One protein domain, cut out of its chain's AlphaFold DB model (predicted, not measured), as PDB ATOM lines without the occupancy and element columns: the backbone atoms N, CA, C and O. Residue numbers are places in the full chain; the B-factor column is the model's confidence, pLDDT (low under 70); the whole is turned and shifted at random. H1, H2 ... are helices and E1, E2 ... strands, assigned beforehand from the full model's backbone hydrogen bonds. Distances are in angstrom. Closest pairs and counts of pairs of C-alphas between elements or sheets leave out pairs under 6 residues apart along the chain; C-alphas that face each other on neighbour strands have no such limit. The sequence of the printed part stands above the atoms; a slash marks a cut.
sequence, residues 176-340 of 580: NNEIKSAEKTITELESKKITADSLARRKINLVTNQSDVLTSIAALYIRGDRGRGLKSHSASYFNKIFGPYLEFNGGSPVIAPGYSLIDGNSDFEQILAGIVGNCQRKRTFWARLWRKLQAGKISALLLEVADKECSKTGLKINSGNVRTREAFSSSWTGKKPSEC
ATOM      1  N   ASN A 176     190.237 165.779 177.943       96.38
ATOM      2  CA  ASN A 176     188.995 165.102 178.324       96.38
ATOM      3  C   ASN A 176     187.824 165.434 177.388       96.38
ATOM      4  O   ASN A 176     187.016 164.560 177.081       96.38
ATOM      5  N   ASN A 177     187.721 166.680 176.919       96.31
ATOM      6  CA  ASN A 177     186.682 167.079 175.972       96.31
ATOM      7  C   ASN A 177     186.870 166.421 174.599       96.31
ATOM      8  O   ASN A 177     185.882 166.002 174.000       96.31
ATOM      9  N   GLU A 178     188.112 166.317 174.114       95.25
ATOM     10  CA  GLU A 178     188.439 165.624 172.860       95.25
ATOM     11  C   GLU A 178     188.033 164.143 172.932       95.25
ATOM     12  O   GLU A 178     187.319 163.659 172.054       95.25
ATOM     13  N   ILE A 179     188.397 163.455 174.023       97.75
ATOM     14  CA  ILE A 179     188.034 162.049 174.270       97.75
ATOM     15  C   ILE A 179     186.514 161.881 174.329       97.75
ATOM     16  O   ILE A 179     185.946 161.101 173.568       97.75
ATOM     17  N   LYS A 180     185.835 162.673 175.167       97.81
ATOM     18  CA  LYS A 180     184.380 162.592 175.340       97.81
ATOM     19  C   LYS A 180     183.625 162.864 174.038       97.81
ATOM     20  O   LYS A 180     182.583 162.262 173.781       97.81
ATOM     21  N   SER A 181     184.127 163.788 173.219       96.69
ATOM     22  CA  SER A 181     183.557 164.059 171.900       96.69
ATOM     23  C   SER A 181     183.680 162.839 170.987       96.69
ATOM     24  O   SER A 181     182.704 162.485 170.332       96.69
ATOM     25  N   ALA A 182     184.844 162.185 170.965       96.94
ATOM     26  CA  ALA A 182     185.073 160.986 170.164       96.94
ATOM     27  C   ALA A 182     184.185 159.811 170.611       96.94
ATOM     28  O   ALA A 182     183.526 159.194 169.776       96.94
ATOM     29  N   GLU A 183     184.097 159.546 171.919       97.56
ATOM     30  CA  GLU A 183     183.225 158.505 172.490       97.56
ATOM     31  C   GLU A 183     181.754 158.724 172.125       97.56
ATOM     32  O   GLU A 183     181.047 157.792 171.725       97.56
ATOM     33  N   LYS A 184     181.290 159.978 172.217       97.56
ATOM     34  CA  LYS A 184     179.928 160.351 171.836       97.56
ATOM     35  C   LYS A 184     179.668 160.056 170.357       97.56
ATOM     36  O   LYS A 184     178.654 159.442 170.043       97.56
ATOM     37  N   THR A 185     180.585 160.433 169.466       96.50
ATOM     38  CA  THR A 185     180.449 160.160 168.027       96.50
ATOM     39  C   THR A 185     180.436 158.660 167.721       96.50
ATOM     40  O   THR A 185     179.610 158.218 166.925       96.50
ATOM     41  N   ILE A 186     181.289 157.857 168.371       97.25
ATOM     42  CA  ILE A 186     181.264 156.389 168.231       97.25
ATOM     43  C   ILE A 186     179.890 155.843 168.639       97.25
ATOM     44  O   ILE A 186     179.253 155.136 167.860       97.25
ATOM     45  N   THR A 187     179.400 156.237 169.818       97.12
ATOM     46  CA  THR A 187     178.105 155.787 170.355       97.12
ATOM     47  C   THR A 187     176.949 156.154 169.420       97.12
ATOM     48  O   THR A 187     176.063 155.339 169.157       97.12
ATOM     49  N   GLU A 188     176.954 157.375 168.880       96.69
ATOM     50  CA  GLU A 188     175.952 157.831 167.916       96.69
ATOM     51  C   GLU A 188     175.982 156.981 166.637       96.69
ATOM     52  O   GLU A 188     174.931 156.514 166.193       96.69
ATOM     53  N   LEU A 189     177.162 156.698 166.077       96.12
ATOM     54  CA  LEU A 189     177.302 155.864 164.878       96.12
ATOM     55  C   LEU A 189     176.847 154.421 165.101       96.12
ATOM     56  O   LEU A 189     176.128 153.859 164.269       96.12
ATOM     57  N   GLU A 190     177.232 153.824 166.224       95.69
ATOM     58  CA  GLU A 190     176.802 152.477 166.593       95.69
ATOM     59  C   GLU A 190     175.287 152.415 166.791       95.69
ATOM     60  O   GLU A 190     174.638 151.496 166.284       95.69
ATOM     61  N   SER A 191     174.694 153.432 167.427       96.25
ATOM     62  CA  SER A 191     173.243 153.518 167.603       96.25
ATOM     63  C   SER A 191     172.500 153.595 166.264       96.25
ATOM     64  O   SER A 191     171.521 152.872 166.070       96.25
ATOM     65  N   LYS A 192     172.999 154.386 165.296       95.62
ATOM     66  CA  LYS A 192     172.423 154.467 163.942       95.62
ATOM     67  C   LYS A 192     172.420 153.097 163.268       95.62
ATOM     68  O   LYS A 192     171.398 152.696 162.708       95.62
ATOM     69  N   LYS A 193     173.531 152.359 163.358       96.56
ATOM     70  CA  LYS A 193     173.649 151.011 162.790       96.56
ATOM     71  C   LYS A 193     172.685 150.026 163.456       96.56
ATOM     72  O   LYS A 193     171.944 149.340 162.758       96.56
ATOM     73  N   ILE A 194     172.644 149.996 164.788       97.38
ATOM     74  CA  ILE A 194     171.749 149.112 165.552       97.38
ATOM     75  C   ILE A 194     170.283 149.389 165.202       97.38
ATOM     76  O   ILE A 194     169.510 148.450 164.981       97.38
ATOM     77  N   THR A 195     169.889 150.663 165.119       97.44
ATOM     78  CA  THR A 195     168.527 151.050 164.739       97.44
ATOM     79  C   THR A 195     168.215 150.644 163.302       97.44
ATOM     80  O   THR A 195     167.145 150.084 163.060       97.44
ATOM     81  N   ALA A 196     169.142 150.833 162.358       97.19
ATOM     82  CA  ALA A 196     168.951 150.386 160.981       97.19
ATOM     83  C   ALA A 196     168.775 148.860 160.880       97.19
ATOM     84  O   ALA A 196     167.824 148.391 160.251       97.19
ATOM     85  N   ASP A 197     169.618 148.084 161.566       96.44
ATOM     86  CA  ASP A 197     169.531 146.618 161.610       96.44
ATOM     87  C   ASP A 197     168.230 146.141 162.284       96.44
ATOM     88  O   ASP A 197     167.632 145.130 161.903       96.44
ATOM     89  N   SER A 198     167.757 146.865 163.303       96.88
ATOM     90  CA  SER A 198     166.469 146.611 163.957       96.88
ATOM     91  C   SER A 198     165.287 146.861 163.014       96.88
ATOM     92  O   SER A 198     164.398 146.015 162.900       96.88
ATOM     93  N   LEU A 199     165.298 147.976 162.277       96.06
ATOM     94  CA  LEU A 199     164.267 148.307 161.290       96.06
ATOM     95  C   LEU A 199     164.250 147.314 160.121       96.06
ATOM     96  O   LEU A 199     163.173 146.880 159.708       96.06
ATOM     97  N   ALA A 200     165.421 146.888 159.638       94.19
ATOM     98  CA  ALA A 200     165.535 145.862 158.606       94.19
ATOM     99  C   ALA A 200     164.937 144.521 159.070       94.19
ATOM    100  O   ALA A 200     164.122 143.924 158.361       94.19
ATOM    101  N   ARG A 201     165.255 144.077 160.295       95.00
ATOM    102  CA  ARG A 201     164.647 142.874 160.897       95.00
ATOM    103  C   ARG A 201     163.140 143.019 161.090       95.00
ATOM    104  O   ARG A 201     162.393 142.089 160.793       95.00
ATOM    105  N   ARG A 202     162.675 144.186 161.545       93.06
ATOM    106  CA  ARG A 202     161.243 144.477 161.687       93.06
ATOM    107  C   ARG A 202     160.520 144.368 160.345       93.06
ATOM    108  O   ARG A 202     159.471 143.733 160.307       93.06
ATOM    109  N   LYS A 203     161.079 144.922 159.260       93.00
ATOM    110  CA  LYS A 203     160.522 144.783 157.902       93.00
ATOM    111  C   LYS A 203     160.345 143.308 157.542       93.00
ATOM    112  O   LYS A 203     159.243 142.917 157.171       93.00
ATOM    113  N   ILE A 204     161.406 142.508 157.675       92.69
ATOM    114  CA  ILE A 204     161.384 141.076 157.342       92.69
ATOM    115  C   ILE A 204     160.272 140.369 158.123       92.69
ATOM    116  O   ILE A 204     159.433 139.707 157.523       92.69
ATOM    117  N   ASN A 205     160.205 140.579 159.439       93.56
ATOM    118  CA  ASN A 205     159.186 139.953 160.282       93.56
ATOM    119  C   ASN A 205     157.761 140.358 159.879       93.56
ATOM    120  O   ASN A 205     156.892 139.495 159.779       93.56
ATOM    121  N   LEU A 206     157.517 141.650 159.628       93.44
ATOM    122  CA  LEU A 206     156.207 142.136 159.189       93.44
ATOM    123  C   LEU A 206     155.795 141.479 157.868       93.44
ATOM    124  O   LEU A 206     154.700 140.932 157.780       93.44
ATOM    125  N   VAL A 207     156.677 141.490 156.866       92.50
ATOM    126  CA  VAL A 207     156.394 140.940 155.532       92.50
ATOM    127  C   VAL A 207     156.151 139.430 155.578       92.50
ATOM    128  O   VAL A 207     155.210 138.947 154.942       92.50
ATOM    129  N   THR A 208     156.946 138.684 156.349       92.50
ATOM    130  CA  THR A 208     156.749 137.238 156.541       92.50
ATOM    131  C   THR A 208     155.395 136.958 157.188       92.50
ATOM    132  O   THR A 208     154.587 136.234 156.614       92.50
ATOM    133  N   ASN A 209     155.074 137.619 158.306       93.25
ATOM    134  CA  ASN A 209     153.800 137.418 159.004       93.25
ATOM    135  C   ASN A 209     152.588 137.793 158.133       93.25
ATOM    136  O   ASN A 209     151.571 137.102 158.140       93.25
ATOM    137  N   GLN A 210     152.683 138.884 157.371       93.25
ATOM    138  CA  GLN A 210     151.640 139.301 156.429       93.25
ATOM    139  C   GLN A 210     151.428 138.249 155.331       93.25
ATOM    140  O   GLN A 210     150.287 137.906 155.008       93.25
ATOM    141  N   SER A 211     152.519 137.696 154.796       91.69
ATOM    142  CA  SER A 211     152.476 136.645 153.776       91.69
ATOM    143  C   SER A 211     151.874 135.348 154.314       91.69
ATOM    144  O   SER A 211     151.028 134.736 153.654       91.69
ATOM    145  N   ASP A 212     152.238 134.965 155.536       92.19
ATOM    146  CA  ASP A 212     151.714 133.783 156.218       92.19
ATOM    147  C   ASP A 212     150.207 133.900 156.463       92.19
ATOM    148  O   ASP A 212     149.465 132.946 156.224       92.19
ATOM    149  N   VAL A 213     149.719 135.079 156.870       93.06
ATOM    150  CA  VAL A 213     148.280 135.332 157.049       93.06
ATOM    151  C   VAL A 213     147.526 135.189 155.722       93.06
ATOM    152  O   VAL A 213     146.518 134.477 155.667       93.06
ATOM    153  N   LEU A 214     148.013 135.813 154.641       92.94
ATOM    154  CA  LEU A 214     147.365 135.731 153.323       92.94
ATOM    155  C   LEU A 214     147.314 134.292 152.806       92.94
ATOM    156  O   LEU A 214     146.250 133.812 152.406       92.94
ATOM    157  N   THR A 215     148.451 133.597 152.828       93.00
ATOM    158  CA  THR A 215     148.575 132.237 152.286       93.00
ATOM    159  C   THR A 215     147.819 131.216 153.135       93.00
ATOM    160  O   THR A 215     147.132 130.360 152.578       93.00
ATOM    161  N   SER A 216     147.823 131.344 154.467       92.25
ATOM    162  CA  SER A 216     147.074 130.452 155.366       92.25
ATOM    163  C   SER A 216     145.565 130.531 155.139       92.25
ATOM    164  O   SER A 216     144.879 129.509 155.079       92.25
ATOM    165  N   ILE A 217     145.025 131.738 154.966       91.44
ATOM    166  CA  ILE A 217     143.582 131.937 154.773       91.44
ATOM    167  C   ILE A 217     143.161 131.530 153.363       91.44
ATOM    168  O   ILE A 217     142.114 130.905 153.178       91.44
ATOM    169  N   ALA A 218     144.007 131.807 152.375       92.44
ATOM    170  CA  ALA A 218     143.854 131.306 151.020       92.44
ATOM    171  C   ALA A 218     143.854 129.763 150.980       92.44
ATOM    172  O   ALA A 218     142.982 129.163 150.349       92.44
ATOM    173  N   ALA A 219     144.756 129.104 151.713       93.00
ATOM    174  CA  ALA A 219     144.819 127.646 151.801       93.00
ATOM    175  C   ALA A 219     143.572 127.067 152.487       93.00
ATOM    176  O   ALA A 219     143.010 126.068 152.030       93.00
ATOM    177  N   LEU A 220     143.089 127.728 153.543       90.50
ATOM    178  CA  LEU A 220     141.845 127.367 154.218       90.50
ATOM    179  C   LEU A 220     140.630 127.500 153.289       90.50
ATOM    180  O   LEU A 220     139.735 126.661 153.330       90.50
ATOM    181  N   TYR A 221     140.604 128.509 152.414       89.56
ATOM    182  CA  TYR A 221     139.555 128.649 151.400       89.56
ATOM    183  C   TYR A 221     139.560 127.493 150.388       89.56
ATOM    184  O   TYR A 221     138.498 127.019 149.987       89.56
ATOM    185  N   ILE A 222     140.742 127.014 149.992       91.25
ATOM    186  CA  ILE A 222     140.890 125.877 149.072       91.25
ATOM    187  C   ILE A 222     140.414 124.583 149.740       91.25
ATOM    188  O   ILE A 222     139.570 123.871 149.190       91.25
ATOM    189  N   ARG A 223     140.929 124.287 150.941       90.69
ATOM    190  CA  ARG A 223     140.664 123.033 151.668       90.69
ATOM    191  C   ARG A 223     139.267 122.984 152.290       90.69
ATOM    192  O   ARG A 223     138.692 121.905 152.419       90.69
ATOM    193  N   GLY A 224     138.699 124.142 152.619       87.38
ATOM    194  CA  GLY A 224     137.486 124.261 153.418       87.38
ATOM    195  C   GLY A 224     137.724 123.945 154.897       87.38
ATOM    196  O   GLY A 224     138.778 123.463 155.299       87.38
ATOM    197  N   ASP A 225     136.708 124.209 155.715       87.06
ATOM    198  CA  ASP A 225     136.695 123.915 157.149       87.06
ATOM    199  C   ASP A 225     135.244 123.713 157.596       87.06
ATOM    200  O   ASP A 225     134.449 124.657 157.656       87.06
ATOM    201  N   ARG A 226     134.887 122.461 157.907       82.50
ATOM    202  CA  ARG A 226     133.528 122.112 158.342       82.50
ATOM    203  C   ARG A 226     133.161 122.786 159.666       82.50
ATOM    204  O   ARG A 226     132.012 123.204 159.795       82.50
ATOM    205  N   GLY A 227     134.112 122.963 160.587       81.00
ATOM    206  CA  GLY A 227     133.895 123.614 161.883       81.00
ATOM    207  C   GLY A 227     133.548 125.098 161.747       81.00
ATOM    208  O   GLY A 227     132.704 125.612 162.476       81.00
ATOM    209  N   ARG A 228     134.103 125.774 160.735       78.62
ATOM    210  CA  ARG A 228     133.765 127.171 160.382       78.62
ATOM    211  C   ARG A 228     132.656 127.282 159.322       78.62
ATOM    212  O   ARG A 228     132.271 128.377 158.895       78.62
ATOM    213  N   GLY A 229     132.116 126.151 158.860       80.81
ATOM    214  CA  GLY A 229     131.116 126.083 157.792       80.81
ATOM    215  C   GLY A 229     131.609 126.641 156.448       80.81
ATOM    216  O   GLY A 229     130.804 127.225 155.696       80.81
ATOM    217  N   LEU A 230     132.913 126.504 156.185       83.81
ATOM    218  CA  LEU A 230     133.607 126.835 154.942       83.81
ATOM    219  C   LEU A 230     133.676 125.602 154.033       83.81
ATOM    220  O   LEU A 230     134.090 124.526 154.461       83.81
ATOM    221  N   LYS A 231     133.258 125.747 152.773       86.12
ATOM    222  CA  LYS A 231     133.353 124.668 151.773       86.12
ATOM    223  C   LYS A 231     134.722 124.692 151.095       86.12
ATOM    224  O   LYS A 231     135.326 125.753 151.002       86.12
ATOM    225  N   SER A 232     135.176 123.542 150.600       87.81
ATOM    226  CA  SER A 232     136.349 123.479 149.729       87.81
ATOM    227  C   SER A 232     136.046 124.093 148.362       87.81
ATOM    228  O   SER A 232     134.906 124.063 147.880       87.81
ATOM    229  N   HIS A 233     137.070 124.667 147.733       87.56
ATOM    230  CA  HIS A 233     136.938 125.408 146.485       87.56
ATOM    231  C   HIS A 233     138.030 125.025 145.481       87.56
ATOM    232  O   HIS A 233     139.205 124.919 145.819       87.56
ATOM    233  N   SER A 234     137.634 124.846 144.216       88.75
ATOM    234  CA  SER A 234     138.565 124.583 143.116       88.75
ATOM    235  C   SER A 234     139.312 125.847 142.683       88.75
ATOM    236  O   SER A 234     138.884 126.970 142.974       88.75
ATOM    237  N   ALA A 235     140.375 125.667 141.892       90.44
ATOM    238  CA  ALA A 235     141.168 126.756 141.317       90.44
ATOM    239  C   ALA A 235     140.311 127.839 140.626       90.44
ATOM    240  O   ALA A 235     140.552 129.030 140.796       90.44
ATOM    241  N   SER A 236     139.236 127.454 139.924       87.19
ATOM    242  CA  SER A 236     138.326 128.410 139.265       87.19
ATOM    243  C   SER A 236     137.616 129.356 140.246       87.19
ATOM    244  O   SER A 236     137.386 130.527 139.935       87.19
ATOM    245  N   TYR A 237     137.248 128.870 141.436       85.50
ATOM    246  CA  TYR A 237     136.628 129.699 142.474       85.50
ATOM    247  C   TYR A 237     137.664 130.511 143.245       85.50
ATOM    248  O   TYR A 237     137.413 131.678 143.537       85.50
ATOM    249  N   PHE A 238     138.831 129.928 143.508       90.31
ATOM    250  CA  PHE A 238     139.968 130.619 144.105       90.31
ATOM    251  C   PHE A 238     140.390 131.847 143.287       90.31
ATOM    252  O   PHE A 238     140.386 132.965 143.807       90.31
ATOM    253  N   ASN A 239     140.631 131.671 141.983       89.75
ATOM    254  CA  ASN A 239     141.107 132.732 141.089       89.75
ATOM    255  C   ASN A 239     140.139 133.925 141.010       89.75
ATOM    256  O   ASN A 239     140.541 135.050 140.738       89.75
ATOM    257  N   LYS A 240     138.849 133.708 141.290       87.69
ATOM    258  CA  LYS A 240     137.827 134.765 141.313       87.69
ATOM    259  C   LYS A 240     137.928 135.703 142.517       87.69
ATOM    260  O   LYS A 240     137.339 136.782 142.450       87.69
ATOM    261  N   ILE A 241     138.569 135.274 143.604       88.38
ATOM    262  CA  ILE A 241     138.709 136.041 144.851       88.38
ATOM    263  C   ILE A 241     140.164 136.461 145.057       88.38
ATOM    264  O   ILE A 241     140.429 137.643 145.268       88.38
ATOM    265  N   PHE A 242     141.086 135.505 144.954       91.75
ATOM    266  CA  PHE A 242     142.501 135.677 145.273       91.75
ATOM    267  C   PHE A 242     143.391 135.843 144.041       91.75
ATOM    268  O   PHE A 242     144.474 136.387 144.177       91.75
ATOM    269  N   GLY A 243     142.930 135.429 142.855       86.81
ATOM    270  CA  GLY A 243     143.756 135.287 141.646       86.81
ATOM    271  C   GLY A 243     144.609 136.492 141.224       86.81
ATOM    272  O   GLY A 243     145.686 136.258 140.693       86.81
ATOM    273  N   PRO A 244     144.197 137.758 141.447       87.31
ATOM    274  CA  PRO A 244     145.083 138.892 141.189       87.31
ATOM    275  C   PRO A 244     146.311 138.922 142.105       87.31
ATOM    276  O   PRO A 244     147.352 139.383 141.677       87.31
ATOM    277  N   TYR A 245     146.194 138.431 143.340       92.56
ATOM    278  CA  TYR A 245     147.169 138.628 144.415       92.56
ATOM    279  C   TYR A 245     147.895 137.340 144.829       92.56
ATOM    280  O   TYR A 245     149.014 137.396 145.334       92.56
ATOM    281  N   LEU A 246     147.261 136.178 144.649       93.75
ATOM    282  CA  LEU A 246     147.826 134.868 144.962       93.75
ATOM    283  C   LEU A 246     147.582 133.873 143.828       93.75
ATOM    284  O   LEU A 246     146.518 133.854 143.205       93.75
ATOM    285  N   GLU A 247     148.541 132.974 143.647       93.38
ATOM    286  CA  GLU A 247     148.457 131.832 142.746       93.38
ATOM    287  C   GLU A 247     147.969 130.589 143.495       93.38
ATOM    288  O   GLU A 247     148.301 130.375 144.658       93.38
ATOM    289  N   PHE A 248     147.181 129.738 142.830       91.25
ATOM    290  CA  PHE A 248     146.618 128.527 143.446       91.25
ATOM    291  C   PHE A 248     147.680 127.455 143.762       91.25
ATOM    292  O   PHE A 248     147.492 126.684 144.701       91.25
ATOM    293  N   ASN A 249     148.749 127.386 142.954       90.38
ATOM    294  CA  ASN A 249     149.928 126.522 143.111       90.38
ATOM    295  C   ASN A 249     149.627 125.115 143.678       90.38
ATOM    296  O   ASN A 249     149.988 124.768 144.801       90.38
ATOM    297  N   GLY A 250     148.872 124.311 142.920       83.38
ATOM    298  CA  GLY A 250     148.566 122.923 143.294       83.38
ATOM    299  C   GLY A 250     147.776 122.744 144.601       83.38
ATOM    300  O   GLY A 250     147.720 121.634 145.122       83.38
ATOM    301  N   GLY A 251     147.161 123.803 145.139       83.56
ATOM    302  CA  GLY A 251     146.474 123.794 146.435       83.56
ATOM    303  C   GLY A 251     147.307 124.341 147.602       83.56
ATOM    304  O   GLY A 251     146.823 124.341 148.737       83.56
ATOM    305  N   SER A 252     148.520 124.826 147.325       90.06
ATOM    306  CA  SER A 252     149.445 125.459 148.270       90.06
ATOM    307  C   SER A 252     149.712 126.898 147.824       90.06
ATOM    308  O   SER A 252     150.708 127.149 147.144       90.06
ATOM    309  N   PRO A 253     148.806 127.839 148.136       92.75
ATOM    310  CA  PRO A 253     148.807 129.147 147.509       92.75
ATOM    311  C   PRO A 253     150.047 129.957 147.873       92.75
ATOM    312  O   PRO A 253     150.496 129.943 149.017       92.75
ATOM    313  N   VAL A 254     150.557 130.697 146.895       92.44
ATOM    314  CA  VAL A 254     151.721 131.581 147.032       92.44
ATOM    315  C   VAL A 254     151.351 132.982 146.567       92.44
ATOM    316  O   VAL A 254     150.436 133.148 145.759       92.44
ATOM    317  N   ILE A 255     152.029 133.999 147.092       90.56
ATOM    318  CA  ILE A 255     151.836 135.378 146.629       90.56
ATOM    319  C   ILE A 255     152.283 135.470 145.169       90.56
ATOM    320  O   ILE A 255     153.341 134.957 144.808       90.56
ATOM    321  N   ALA A 256     151.468 136.114 144.334       88.56
ATOM    322  CA  ALA A 256     151.796 136.310 142.929       88.56
ATOM    323  C   ALA A 256     153.044 137.211 142.793       88.56
ATOM    324  O   ALA A 256     153.126 138.221 143.498       88.56
ATOM    325  N   PRO A 257     153.983 136.933 141.867       81.12
ATOM    326  CA  PRO A 257     155.232 137.696 141.736       81.12
ATOM    327  C   PRO A 257     155.036 139.216 141.588       81.12
ATOM    328  O   PRO A 257     155.786 140.011 142.154       81.12
ATOM    329  N   GLY A 258     153.973 139.634 140.887       80.62
ATOM    330  CA  GLY A 258     153.614 141.047 140.707       80.62
ATOM    331  C   GLY A 258     153.109 141.761 141.969       80.62
ATOM    332  O   GLY A 258     152.962 142.976 141.951       80.62
ATOM    333  N   TYR A 259     152.863 141.030 143.059       83.56
ATOM    334  CA  TYR A 259     152.358 141.539 144.339       83.56
ATOM    335  C   TYR A 259     153.283 141.174 145.508       83.56
ATOM    336  O   TYR A 259     152.844 141.086 146.654       83.56
ATOM    337  N   SER A 260     154.571 140.962 145.218       80.19
ATOM    338  CA  SER A 260     155.601 140.708 146.227       80.19
ATOM    339  C   SER A 260     155.592 141.789 147.313       80.19
ATOM    340  O   SER A 260     155.852 142.967 147.050       80.19
ATOM    341  N   LEU A 261     155.319 141.368 148.551       82.31
ATOM    342  CA  LEU A 261     155.431 142.203 149.751       82.31
ATOM    343  C   LEU A 261     156.900 142.439 150.146       82.31
ATOM    344  O   LEU A 261     157.211 143.394 150.855       82.31
ATOM    345  N   ILE A 262     157.811 141.575 149.685       76.38
ATOM    346  CA  ILE A 262     159.250 141.637 149.979       76.38
ATOM    347  C   ILE A 262     159.899 142.786 149.201       76.38
ATOM    348  O   ILE A 262     160.624 143.602 149.786       76.38
ATOM    349  N   ASP A 263     159.574 142.870 147.910       74.75
ATOM    350  CA  ASP A 263     160.129 143.853 146.973       74.75
ATOM    351  C   ASP A 263     159.370 145.190 146.997       74.75
ATOM    352  O   ASP A 263     159.783 146.153 146.360       74.75
ATOM    353  N   GLY A 264     158.263 145.263 147.748       73.88
ATOM    354  CA  GLY A 264     157.440 146.468 147.865       73.88
ATOM    355  C   GLY A 264     156.571 146.755 146.637       73.88
ATOM    356  O   GLY A 264     156.085 147.873 146.487       73.88
ATOM    357  N   ASN A 265     156.348 145.755 145.776       75.06
ATOM    358  CA  ASN A 265     155.505 145.872 144.580       75.06
ATOM    359  C   ASN A 265     154.019 146.070 144.924       75.06
ATOM    360  O   ASN A 265     153.250 146.571 144.107       75.06
ATOM    361  N   SER A 266     153.611 145.679 146.133       79.31
ATOM    362  CA  SER A 266     152.276 145.907 146.680       79.31
ATOM    363  C   SER A 266     152.347 146.077 148.194       79.31
ATOM    364  O   SER A 266     153.302 145.640 148.834       79.31
ATOM    365  N   ASP A 267     151.307 146.672 148.774       84.56
ATOM    366  CA  ASP A 267     151.133 146.758 150.225       84.56
ATOM    367  C   ASP A 267     150.090 145.747 150.733       84.56
ATOM    368  O   ASP A 267     149.108 145.449 150.045       84.56
ATOM    369  N   PHE A 268     150.288 145.223 151.944       91.38
ATOM    370  CA  PHE A 268     149.397 144.242 152.578       91.38
ATOM    371  C   PHE A 268     147.972 144.786 152.725       91.38
ATOM    372  O   PHE A 268     147.002 144.088 152.423       91.38
ATOM    373  N   GLU A 269     147.844 146.061 153.098       91.88
ATOM    374  CA  GLU A 269     146.570 146.776 153.174       91.88
ATOM    375  C   GLU A 269     145.834 146.790 151.823       91.88
ATOM    376  O   GLU A 269     144.638 146.496 151.755       91.88
ATOM    377  N   GLN A 270     146.556 147.047 150.727       90.19
ATOM    378  CA  GLN A 270     145.990 147.059 149.376       90.19
ATOM    379  C   GLN A 270     145.531 145.667 148.931       90.19
ATOM    380  O   GLN A 270     144.446 145.534 148.358       90.19
ATOM    381  N   ILE A 271     146.311 144.622 149.232       92.56
ATOM    382  CA  ILE A 271     145.938 143.234 148.927       92.56
ATOM    383  C   ILE A 271     144.666 142.848 149.692       92.56
ATOM    384  O   ILE A 271     143.727 142.309 149.097       92.56
ATOM    385  N   LEU A 272     144.587 143.164 150.989       93.12
ATOM    386  CA  LEU A 272     143.395 142.909 151.801       93.12
ATOM    387  C   LEU A 272     142.168 143.643 151.256       93.12
ATOM    388  O   LEU A 272     141.139 143.007 151.011       93.12
ATOM    389  N   ALA A 273     142.282 144.948 150.999       91.50
ATOM    390  CA  ALA A 273     141.210 145.750 150.415       91.50
ATOM    391  C   ALA A 273     140.739 145.168 149.071       91.50
ATOM    392  O   ALA A 273     139.536 145.047 148.812       91.50
ATOM    393  N   GLY A 274     141.684 144.735 148.237       90.94
ATOM    394  CA  GLY A 274     141.438 144.088 146.957       90.94
ATOM    395  C   GLY A 274     140.678 142.766 147.072       90.94
ATOM    396  O   GLY A 274     139.704 142.542 146.345       90.94
ATOM    397  N   ILE A 275     141.074 141.899 148.007       91.31
ATOM    398  CA  ILE A 275     140.395 140.623 148.279       91.31
ATOM    399  C   ILE A 275     138.979 140.867 148.824       91.31
ATOM    400  O   ILE A 275     138.025 140.222 148.371       91.31
ATOM    401  N   VAL A 276     138.810 141.820 149.747       90.31
ATOM    402  CA  VAL A 276     137.494 142.227 150.275       90.31
ATOM    403  C   VAL A 276     136.605 142.739 149.138       90.31
ATOM    404  O   VAL A 276     135.466 142.287 148.990       90.31
ATOM    405  N   GLY A 277     137.132 143.605 148.268       88.50
ATOM    406  CA  GLY A 277     136.433 144.113 147.087       88.50
ATOM    407  C   GLY A 277     136.017 143.003 146.115       88.50
ATOM    408  O   GLY A 277     134.874 142.975 145.646       88.50
ATOM    409  N   ASN A 278     136.888 142.021 145.866       88.62
ATOM    410  CA  ASN A 278     136.544 140.841 145.069       88.62
ATOM    411  C   ASN A 278     135.414 140.027 145.721       88.62
ATOM    412  O   ASN A 278     134.466 139.625 145.037       88.62
ATOM    413  N   CYS A 279     135.448 139.843 147.044       86.56
ATOM    414  CA  CYS A 279     134.378 139.175 147.787       86.56
ATOM    415  C   CYS A 279     133.037 139.922 147.685       86.56
ATOM    416  O   CYS A 279     131.992 139.282 147.522       86.56
ATOM    417  N   GLN A 280     133.049 141.259 147.718       83.31
ATOM    418  CA  GLN A 280     131.856 142.088 147.516       83.31
ATOM    419  C   GLN A 280     131.291 141.944 146.096       83.31
ATOM    420  O   GLN A 280     130.088 141.727 145.938       83.31
ATOM    421  N   ARG A 281     132.140 141.971 145.057       80.19
ATOM    422  CA  ARG A 281     131.721 141.816 143.647       80.19
ATOM    423  C   ARG A 281     131.111 140.447 143.352       80.19
ATOM    424  O   ARG A 281     130.164 140.344 142.573       80.19
ATOM    425  N   LYS A 282     131.612 139.377 143.980       74.81
ATOM    426  CA  LYS A 282     131.061 138.015 143.813       74.81
ATOM    427  C   LYS A 282     129.739 137.799 144.549       74.81
ATOM    428  O   LYS A 282     129.078 136.782 144.337       74.81
ATOM    429  N   ARG A 283     129.302 138.772 145.350       66.31
ATOM    430  CA  ARG A 283     127.984 138.808 145.982       66.31
ATOM    431  C   ARG A 283     126.960 139.495 145.064       66.31
ATOM    432  O   ARG A 283     126.419 140.549 145.393       66.31
ATOM    433  N   THR A 284     126.680 138.900 143.905       57.25
ATOM    434  CA  THR A 284     125.592 139.352 143.018       57.25
ATOM    435  C   THR A 284     124.212 139.040 143.616       57.25
ATOM    436  O   THR A 284     124.083 138.209 144.515       57.25
ATOM    437  N   PHE A 285     123.160 139.703 143.117       49.38
ATOM    438  CA  PHE A 285     121.759 139.512 143.538       49.38
ATOM    439  C   PHE A 285     121.337 138.024 143.578       49.38
ATOM    440  O   PHE A 285     120.723 137.573 144.542       49.38
ATOM    441  N   TRP A 286     121.811 137.217 142.624       46.66
ATOM    442  CA  TRP A 286     121.586 135.765 142.558       46.66
ATOM    443  C   TRP A 286     122.253 134.952 143.685       46.66
ATOM    444  O   TRP A 286     121.756 133.893 144.066       46.66
ATOM    445  N   ALA A 287     123.344 135.442 144.282       57.25
ATOM    446  CA  ALA A 287     123.997 134.799 145.427       57.25
ATOM    447  C   ALA A 287     123.222 134.993 146.748       57.25
ATOM    448  O   ALA A 287     123.366 134.164 147.653       57.25
ATOM    449  N   ARG A 288     122.388 136.049 146.848       55.56
ATOM    450  CA  ARG A 288     121.441 136.266 147.962       55.56
ATOM    451  C   ARG A 288     120.275 135.278 147.907       55.56
ATOM    452  O   ARG A 288     119.936 134.726 148.948       55.56
ATOM    453  N   LEU A 289     119.732 135.011 146.715       47.69
ATOM    454  CA  LEU A 289     118.639 134.046 146.534       47.69
ATOM    455  C   LEU A 289     119.069 132.590 146.814       47.69
ATOM    456  O   LEU A 289     118.287 131.821 147.354       47.69
ATOM    457  N   TRP A 290     120.321 132.213 146.512       49.59
ATOM    458  CA  TRP A 290     120.774 130.807 146.537       49.59
ATOM    459  C   TRP A 290     121.817 130.455 147.619       49.59
ATOM    460  O   TRP A 290     122.620 129.538 147.440       49.59
ATOM    461  N   ARG A 291     121.848 131.166 148.758       51.66
ATOM    462  CA  ARG A 291     122.729 130.865 149.920       51.66
ATOM    463  C   ARG A 291     124.230 130.697 149.580       51.66
ATOM    464  O   ARG A 291     124.944 129.940 150.245       51.66
ATOM    465  N   LYS A 292     124.783 131.434 148.607       55.47
ATOM    466  CA  LYS A 292     126.243 131.439 148.340       55.47
ATOM    467  C   LYS A 292     126.970 132.414 149.280       55.47
ATOM    468  O   LYS A 292     127.515 133.431 148.868       55.47
ATOM    469  N   LEU A 293     126.973 132.075 150.573       66.12
ATOM    470  CA  LEU A 293     127.515 132.868 151.694       66.12
ATOM    471  C   LEU A 293     129.051 132.792 151.859       66.12
ATOM    472  O   LEU A 293     129.599 133.457 152.736       66.12
ATOM    473  N   GLN A 294     129.750 131.992 151.048       77.56
ATOM    474  CA  GLN A 294     131.155 131.613 151.277       77.56
ATOM    475  C   GLN A 294     132.146 132.779 151.112       77.56
ATOM    476  O   GLN A 294     133.008 132.953 151.965       77.56
ATOM    477  N   ALA A 295     131.969 133.644 150.104       78.19
ATOM    478  CA  ALA A 295     132.825 134.825 149.907       78.19
ATOM    479  C   ALA A 295     132.731 135.829 151.077       78.19
ATOM    480  O   ALA A 295     133.720 136.411 151.504       78.19
ATOM    481  N   GLY A 296     131.535 135.994 151.654       79.81
ATOM    482  CA  GLY A 296     131.356 136.834 152.840       79.81
ATOM    483  C   GLY A 296     131.935 136.211 154.114       79.81
ATOM    484  O   GLY A 296     132.387 136.944 154.983       79.81
ATOM    485  N   LYS A 297     131.921 134.875 154.238       85.12
ATOM    486  CA  LYS A 297     132.538 134.168 155.373       85.12
ATOM    487  C   LYS A 297     134.063 134.227 155.317       85.12
ATOM    488  O   LYS A 297     134.673 134.505 156.339       85.12
ATOM    489  N   ILE A 298     134.662 134.004 154.144       86.88
ATOM    490  CA  ILE A 298     136.123 134.042 154.012       86.88
ATOM    491  C   ILE A 298     136.667 135.459 154.191       86.88
ATOM    492  O   ILE A 298     137.680 135.626 154.851       86.88
ATOM    493  N   SER A 299     135.965 136.485 153.695       87.56
ATOM    494  CA  SER A 299     136.356 137.874 153.946       87.56
ATOM    495  C   SER A 299     136.241 138.249 155.422       87.56
ATOM    496  O   SER A 299     137.128 138.924 155.923       87.56
ATOM    497  N   ALA A 300     135.186 137.815 156.121       88.00
ATOM    498  CA  ALA A 300     135.074 138.050 157.560       88.00
ATOM    499  C   ALA A 300     136.216 137.366 158.322       88.00
ATOM    500  O   ALA A 300     136.834 137.990 159.172       88.00
ATOM    501  N   LEU A 301     136.544 136.123 157.954       89.50
ATOM    502  CA  LEU A 301     137.648 135.383 158.557       89.50
ATOM    503  C   LEU A 301     139.017 136.012 158.260       89.50
ATOM    504  O   LEU A 301     139.868 136.055 159.138       89.50
ATOM    505  N   LEU A 302     139.225 136.510 157.038       89.94
ATOM    506  CA  LEU A 302     140.432 137.239 156.645       89.94
ATOM    507  C   LEU A 302     140.657 138.462 157.531       89.94
ATOM    508  O   LEU A 302     141.745 138.630 158.068       89.94
ATOM    509  N   LEU A 303     139.617 139.278 157.703       91.69
ATOM    510  CA  LEU A 303     139.681 140.480 158.527       91.69
ATOM    511  C   LEU A 303     139.830 140.150 160.017       91.69
ATOM    512  O   LEU A 303     140.633 140.781 160.689       91.69
ATOM    513  N   GLU A 304     139.124 139.132 160.512       91.38
ATOM    514  CA  GLU A 304     139.235 138.665 161.900       91.38
ATOM    515  C   GLU A 304     140.650 138.169 162.224       91.38
ATOM    516  O   GLU A 304     141.212 138.534 163.252       91.38
ATOM    517  N   VAL A 305     141.249 137.351 161.353       90.44
ATOM    518  CA  VAL A 305     142.609 136.837 161.568       90.44
ATOM    519  C   VAL A 305     143.643 137.946 161.401       90.44
ATOM    520  O   VAL A 305     144.564 138.017 162.208       90.44
ATOM    521  N   ALA A 306     143.490 138.827 160.407       89.62
ATOM    522  CA  ALA A 306     144.390 139.965 160.230       89.62
ATOM    523  C   ALA A 306     144.379 140.896 161.455       89.62
ATOM    524  O   ALA A 306     145.448 141.315 161.893       89.62
ATOM    525  N   ASP A 307     143.202 141.154 162.035       91.38
ATOM    526  CA  ASP A 307     143.054 141.979 163.239       91.38
ATOM    527  C   ASP A 307     143.572 141.271 164.500       91.38
ATOM    528  O   ASP A 307     144.312 141.852 165.292       91.38
ATOM    529  N   LYS A 308     143.278 139.974 164.662       92.75
ATOM    530  CA  LYS A 308     143.794 139.173 165.783       92.75
ATOM    531  C   LYS A 308     145.322 139.082 165.772       92.75
ATOM    532  O   LYS A 308     145.952 139.097 166.827       92.75
ATOM    533  N   GLU A 309     145.915 138.997 164.585       92.25
ATOM    534  CA  GLU A 309     147.363 138.969 164.376       92.25
ATOM    535  C   GLU A 309     147.948 140.381 164.163       92.25
ATOM    536  O   GLU A 309     149.095 140.506 163.734       92.25
ATOM    537  N   CYS A 310     147.212 141.455 164.493       91.00
ATOM    538  CA  CYS A 310     147.654 142.848 164.327       91.00
ATOM    539  C   CYS A 310     149.021 143.120 164.976       91.00
ATOM    540  O   CYS A 310     149.821 143.884 164.437       91.00
ATOM    541  N   SER A 311     149.329 142.490 166.114       88.44
ATOM    542  CA  SER A 311     150.634 142.630 166.779       88.44
ATOM    543  C   SER A 311     151.802 142.085 165.946       88.44
ATOM    544  O   SER A 311     152.935 142.533 166.117       88.44
ATOM    545  N   LYS A 312     151.535 141.149 165.027       90.38
ATOM    546  CA  LYS A 312     152.521 140.522 164.138       90.38
ATOM    547  C   LYS A 312     152.540 141.127 162.738       90.38
ATOM    548  O   LYS A 312     153.610 141.212 162.138       90.38
ATOM    549  N   THR A 313     151.381 141.521 162.212       91.31
ATOM    550  CA  THR A 313     151.230 142.083 160.856       91.31
ATOM    551  C   THR A 313     151.384 143.601 160.824       91.31
ATOM    552  O   THR A 313     151.643 144.167 159.763       91.31
ATOM    553  N   GLY A 314     151.226 144.271 161.969       91.94
ATOM    554  CA  GLY A 314     151.282 145.725 162.111       91.94
ATOM    555  C   GLY A 314     150.015 146.460 161.664       91.94
ATOM    556  O   GLY A 314     149.928 147.670 161.883       91.94
ATOM    557  N   LEU A 315     149.034 145.760 161.084       93.38
ATOM    558  CA  LEU A 315     147.823 146.353 160.521       93.38
ATOM    559  C   LEU A 315     146.602 146.035 161.391       93.38
ATOM    560  O   LEU A 315     146.222 144.875 161.532       93.38
ATOM    561  N   LYS A 316     145.969 147.077 161.931       94.25
ATOM    562  CA  LYS A 316     144.709 146.992 162.674       94.25
ATOM    563  C   LYS A 316     143.537 147.196 161.730       94.25
ATOM    564  O   LYS A 316     143.534 148.165 160.963       94.25
ATOM    565  N   ILE A 317     142.530 146.333 161.808       93.81
ATOM    566  CA  ILE A 317     141.341 146.444 160.965       93.81
ATOM    567  C   ILE A 317     140.288 147.281 161.693       93.81
ATOM    568  O   ILE A 317     139.900 146.978 162.816       93.81
ATOM    569  N   ASN A 318     139.806 148.335 161.039       91.44
ATOM    570  CA  ASN A 318     138.785 149.225 161.594       91.44
ATOM    571  C   ASN A 318     137.385 148.877 161.068       91.44
ATOM    572  O   ASN A 318     136.416 148.940 161.819       91.44
ATOM    573  N   SER A 319     137.269 148.507 159.787       88.38
ATOM    574  CA  SER A 319     135.993 148.154 159.147       88.38
ATOM    575  C   SER A 319     136.191 147.303 157.883       88.38
ATOM    576  O   SER A 319     137.288 147.260 157.324       88.38
ATOM    577  N   GLY A 320     135.140 146.625 157.392       82.81
ATOM    578  CA  GLY A 320     135.232 145.873 156.125       82.81
ATOM    579  C   GLY A 320     134.179 144.789 155.885       82.81
ATOM    580  O   GLY A 320     134.434 143.796 155.195       82.81
ATOM    581  N   ASN A 321     132.980 144.923 156.447       82.31
ATOM    582  CA  ASN A 321     131.970 143.876 156.380       82.31
ATOM    583  C   ASN A 321     131.283 143.755 154.999       82.31
ATOM    584  O   ASN A 321     130.374 144.497 154.614       82.31
ATOM    585  N   VAL A 322     131.627 142.682 154.281       81.38
ATOM    586  CA  VAL A 322     131.041 142.310 152.977       81.38
ATOM    587  C   VAL A 322     129.524 142.052 153.033       81.38
ATOM    588  O   VAL A 322     128.850 142.081 151.999       81.38
ATOM    589  N   ARG A 323     128.940 141.756 154.205       73.19
ATOM    590  CA  ARG A 323     127.484 141.553 154.369       73.19
ATOM    591  C   ARG A 323     126.695 142.842 154.366       73.19
ATOM    592  O   ARG A 323     125.649 142.873 153.717       73.19
ATOM    593  N   THR A 324     127.216 143.859 155.024       77.50
ATOM    594  CA  THR A 324     126.601 145.182 155.122       77.50
ATOM    595  C   THR A 324     127.091 146.135 154.032       77.50
ATOM    596  O   THR A 324     126.555 147.229 153.924       77.50
ATOM    597  N   ARG A 325     128.030 145.698 153.168       76.75
ATOM    598  CA  ARG A 325     128.723 146.538 152.164       76.75
ATOM    599  C   ARG A 325     129.482 147.701 152.800       76.75
ATOM    600  O   ARG A 325     129.637 148.756 152.198       76.75
ATOM    601  N   GLU A 326     129.950 147.483 154.015       83.88
ATOM    602  CA  GLU A 326     130.821 148.420 154.694       83.88
ATOM    603  C   GLU A 326     132.171 148.488 153.965       83.88
ATOM    604  O   GLU A 326     132.701 147.465 153.509       83.88
ATOM    605  N   ALA A 327     132.695 149.704 153.815       86.44
ATOM    606  CA  ALA A 327     133.994 149.927 153.203       86.44
ATOM    607  C   ALA A 327     135.107 149.332 154.076       86.44
ATOM    608  O   ALA A 327     135.028 149.341 155.306       86.44
ATOM    609  N   PHE A 328     136.145 148.810 153.426       92.00
ATOM    610  CA  PHE A 328     137.348 148.381 154.127       92.00
ATOM    611  C   PHE A 328     138.105 149.605 154.651       92.00
ATOM    612  O   PHE A 328     138.299 150.567 153.908       92.00
ATOM    613  N   SER A 329     138.516 149.555 155.914       92.38
ATOM    614  CA  SER A 329     139.360 150.562 156.553       92.38
ATOM    615  C   SER A 329     140.308 149.881 157.529       92.38
ATOM    616  O   SER A 329     139.910 148.975 158.269       92.38
ATOM    617  N   SER A 330     141.543 150.359 157.565       93.69
ATOM    618  CA  SER A 330     142.585 149.894 158.473       93.69
ATOM    619  C   SER A 330     143.459 151.045 158.950       93.69
ATOM    620  O   SER A 330     143.345 152.181 158.495       93.69
ATOM    621  N   SER A 331     144.303 150.756 159.933       92.94
ATOM    622  CA  SER A 331     145.315 151.685 160.426       92.94
ATOM    623  C   SER A 331     146.563 150.922 160.839       92.94
ATOM    624  O   SER A 331     146.478 149.816 161.377       92.94
ATOM    625  N   TRP A 332     147.728 151.515 160.603       92.12
ATOM    626  CA  TRP A 332     148.998 150.940 161.024       92.12
ATOM    627  C   TRP A 332     149.261 151.242 162.501       92.12
ATOM    628  O   TRP A 332     149.133 152.376 162.954       92.12
ATOM    629  N   THR A 333     149.660 150.222 163.260       89.62
ATOM    630  CA  THR A 333     150.013 150.346 164.690       89.62
ATOM    631  C   THR A 333     151.473 150.759 164.917       89.62
ATOM    632  O   THR A 333     151.971 150.764 166.040       89.62
ATOM    633  N   GLY A 334     152.179 151.120 163.843       87.88
ATOM    634  CA  GLY A 334     153.558 151.595 163.833       87.88
ATOM    635  C   GLY A 334     154.025 151.848 162.400       87.88
ATOM    636  O   GLY A 334     153.204 151.956 161.495       87.88
ATOM    637  N   LYS A 335     155.344 151.896 162.188       89.69
ATOM    638  CA  LYS A 335     155.919 152.064 160.845       89.69
ATOM    639  C   LYS A 335     155.549 150.888 159.945       89.69
ATOM    640  O   LYS A 335     155.756 149.731 160.336       89.69
ATOM    641  N   LYS A 336     155.050 151.182 158.743       90.81
ATOM    642  CA  LYS A 336     154.785 150.160 157.718       90.81
ATOM    643  C   LYS A 336     156.105 149.623 157.130       90.81
ATOM    644  O   LYS A 336     157.152 150.258 157.303       90.81
ATOM    645  N   PRO A 337     156.102 148.479 156.422       91.62
ATOM    646  CA  PRO A 337     157.332 147.887 155.884       91.62
ATOM    647  C   PRO A 337     158.168 148.835 155.008       91.62
ATOM    648  O   PRO A 337     159.388 148.882 155.160       91.62
ATOM    649  N   SER A 338     157.532 149.635 154.145       89.56
ATOM    650  CA  SER A 338     158.228 150.591 153.268       89.56
ATOM    651  C   SER A 338     158.838 151.780 154.018       89.56
ATOM    652  O   SER A 338     159.908 152.251 153.641       89.56
ATOM    653  N   GLU A 339     158.219 152.229 155.111       92.19
ATOM    654  CA  GLU A 339     158.798 153.252 155.996       92.19
ATOM    655  C   GLU A 339     160.014 152.706 156.748       92.19
ATOM    656  O   GLU A 339     161.048 153.367 156.800       92.19
ATOM    657  N   CYS A 340     159.918 151.473 157.268       93.38
ATOM    658  CA  CYS A 340     161.052 150.805 157.912       93.38
ATOM    659  C   CYS A 340     162.239 150.679 156.946       93.38
ATOM    660  O   CYS A 340     163.380 150.904 157.339       93.38
TER     661      CYS A 340
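What this domain is: This is residues 176 to 340 of the 580 residues of an uncharacterized protein of Piscirickettsiaceae bacterium NZ-RLO1 (UniProt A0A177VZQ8). One very long helix, H1, makes the longest axis; its first part, residues 176 to 195, sticks out bare as an arm, and a small body packs along the rest. In that body H5 packs on H1 and runs side by side with H3, the hairpin of E1 and E2 covers H3 and H5 away from H1, and H2 and a long loop lie toward the opposite side, with H4 at the far tip. The printed part has 165 residues, with seven named helices and two named strands in the order H1, H2, H3, H4, H5, H6, E1, E2, H7; it is mostly helix, and the sheet E1 - E2 is antiparallel. The whole is loose, with a radius of gyration of the C-alphas of 20.6 A and spans of 83 by 33 by 28 A.

Where its parts are: H1, residues 176 to 223, begins at C-alpha 176 (188.995, 165.102, 178.324) and runs 69.4 A to C-alpha 223 (140.664, 123.033, 151.668). H2 is residues 235 to 239. H3, residues 268 to 281, is 20.0 A long, and H4 is residues 285 to 289. H5, residues 294 to 308, is 20.7 A long, and H6 is residues 310 to 313. E1, residues 315 to 319, is 12.0 A long, and E2, residues 329 to 332, is 10.6 A long. H7, residues 337 to 340, ends at C-alpha 340 (161.052, 150.805, 157.912).

How they stand to each other: H1 touches H7 with residues 199 to 207 alone, the closest C-alphas being those of Lys 203 and Pro 337, 4.9 A apart. With residues 205 to 210 alone it touches H6, at Gln 210 and Thr 313, C-alphas 5.2 A apart. With residues 213 to 221 alone it touches H5, at Ile 217 and Leu 302, C-alphas 6.4 A apart, at a shallow tilt of 23 degrees, opposite ways. With residues 218 to 222 alone it touches H2, at Ile 222 and Phe 238, C-alphas 6.9 A apart. H3 touches H5, at Cys 279 and Ala 295, C-alphas 5.1 A apart, at a shallow tilt of 23 degrees, opposite ways. The closest C-alphas of H5 and E1, Asp 307 and Ile 317, are 5.3 A apart. In the hairpin E1 and E2, N 316 and O 331 are within hydrogen-bond range at 2.8 A. H4 touches no helix. Every O i to N i+4 pair is within range in H1, H2, H3 and H5; H4 has 0 of 1, and 1 of 2 O i to N i+3 pairs; H6 and H7 are too short for an O i to N i+4 pair.

The domain as a whole: The C-alphas farthest apart, those of Asn 176 and Leu 289, are 83.2 A apart. The printed part has no cut. The links H1 to H2 and H2 to H3 are long. The pLDDT is under 70 at residues 283 to 293.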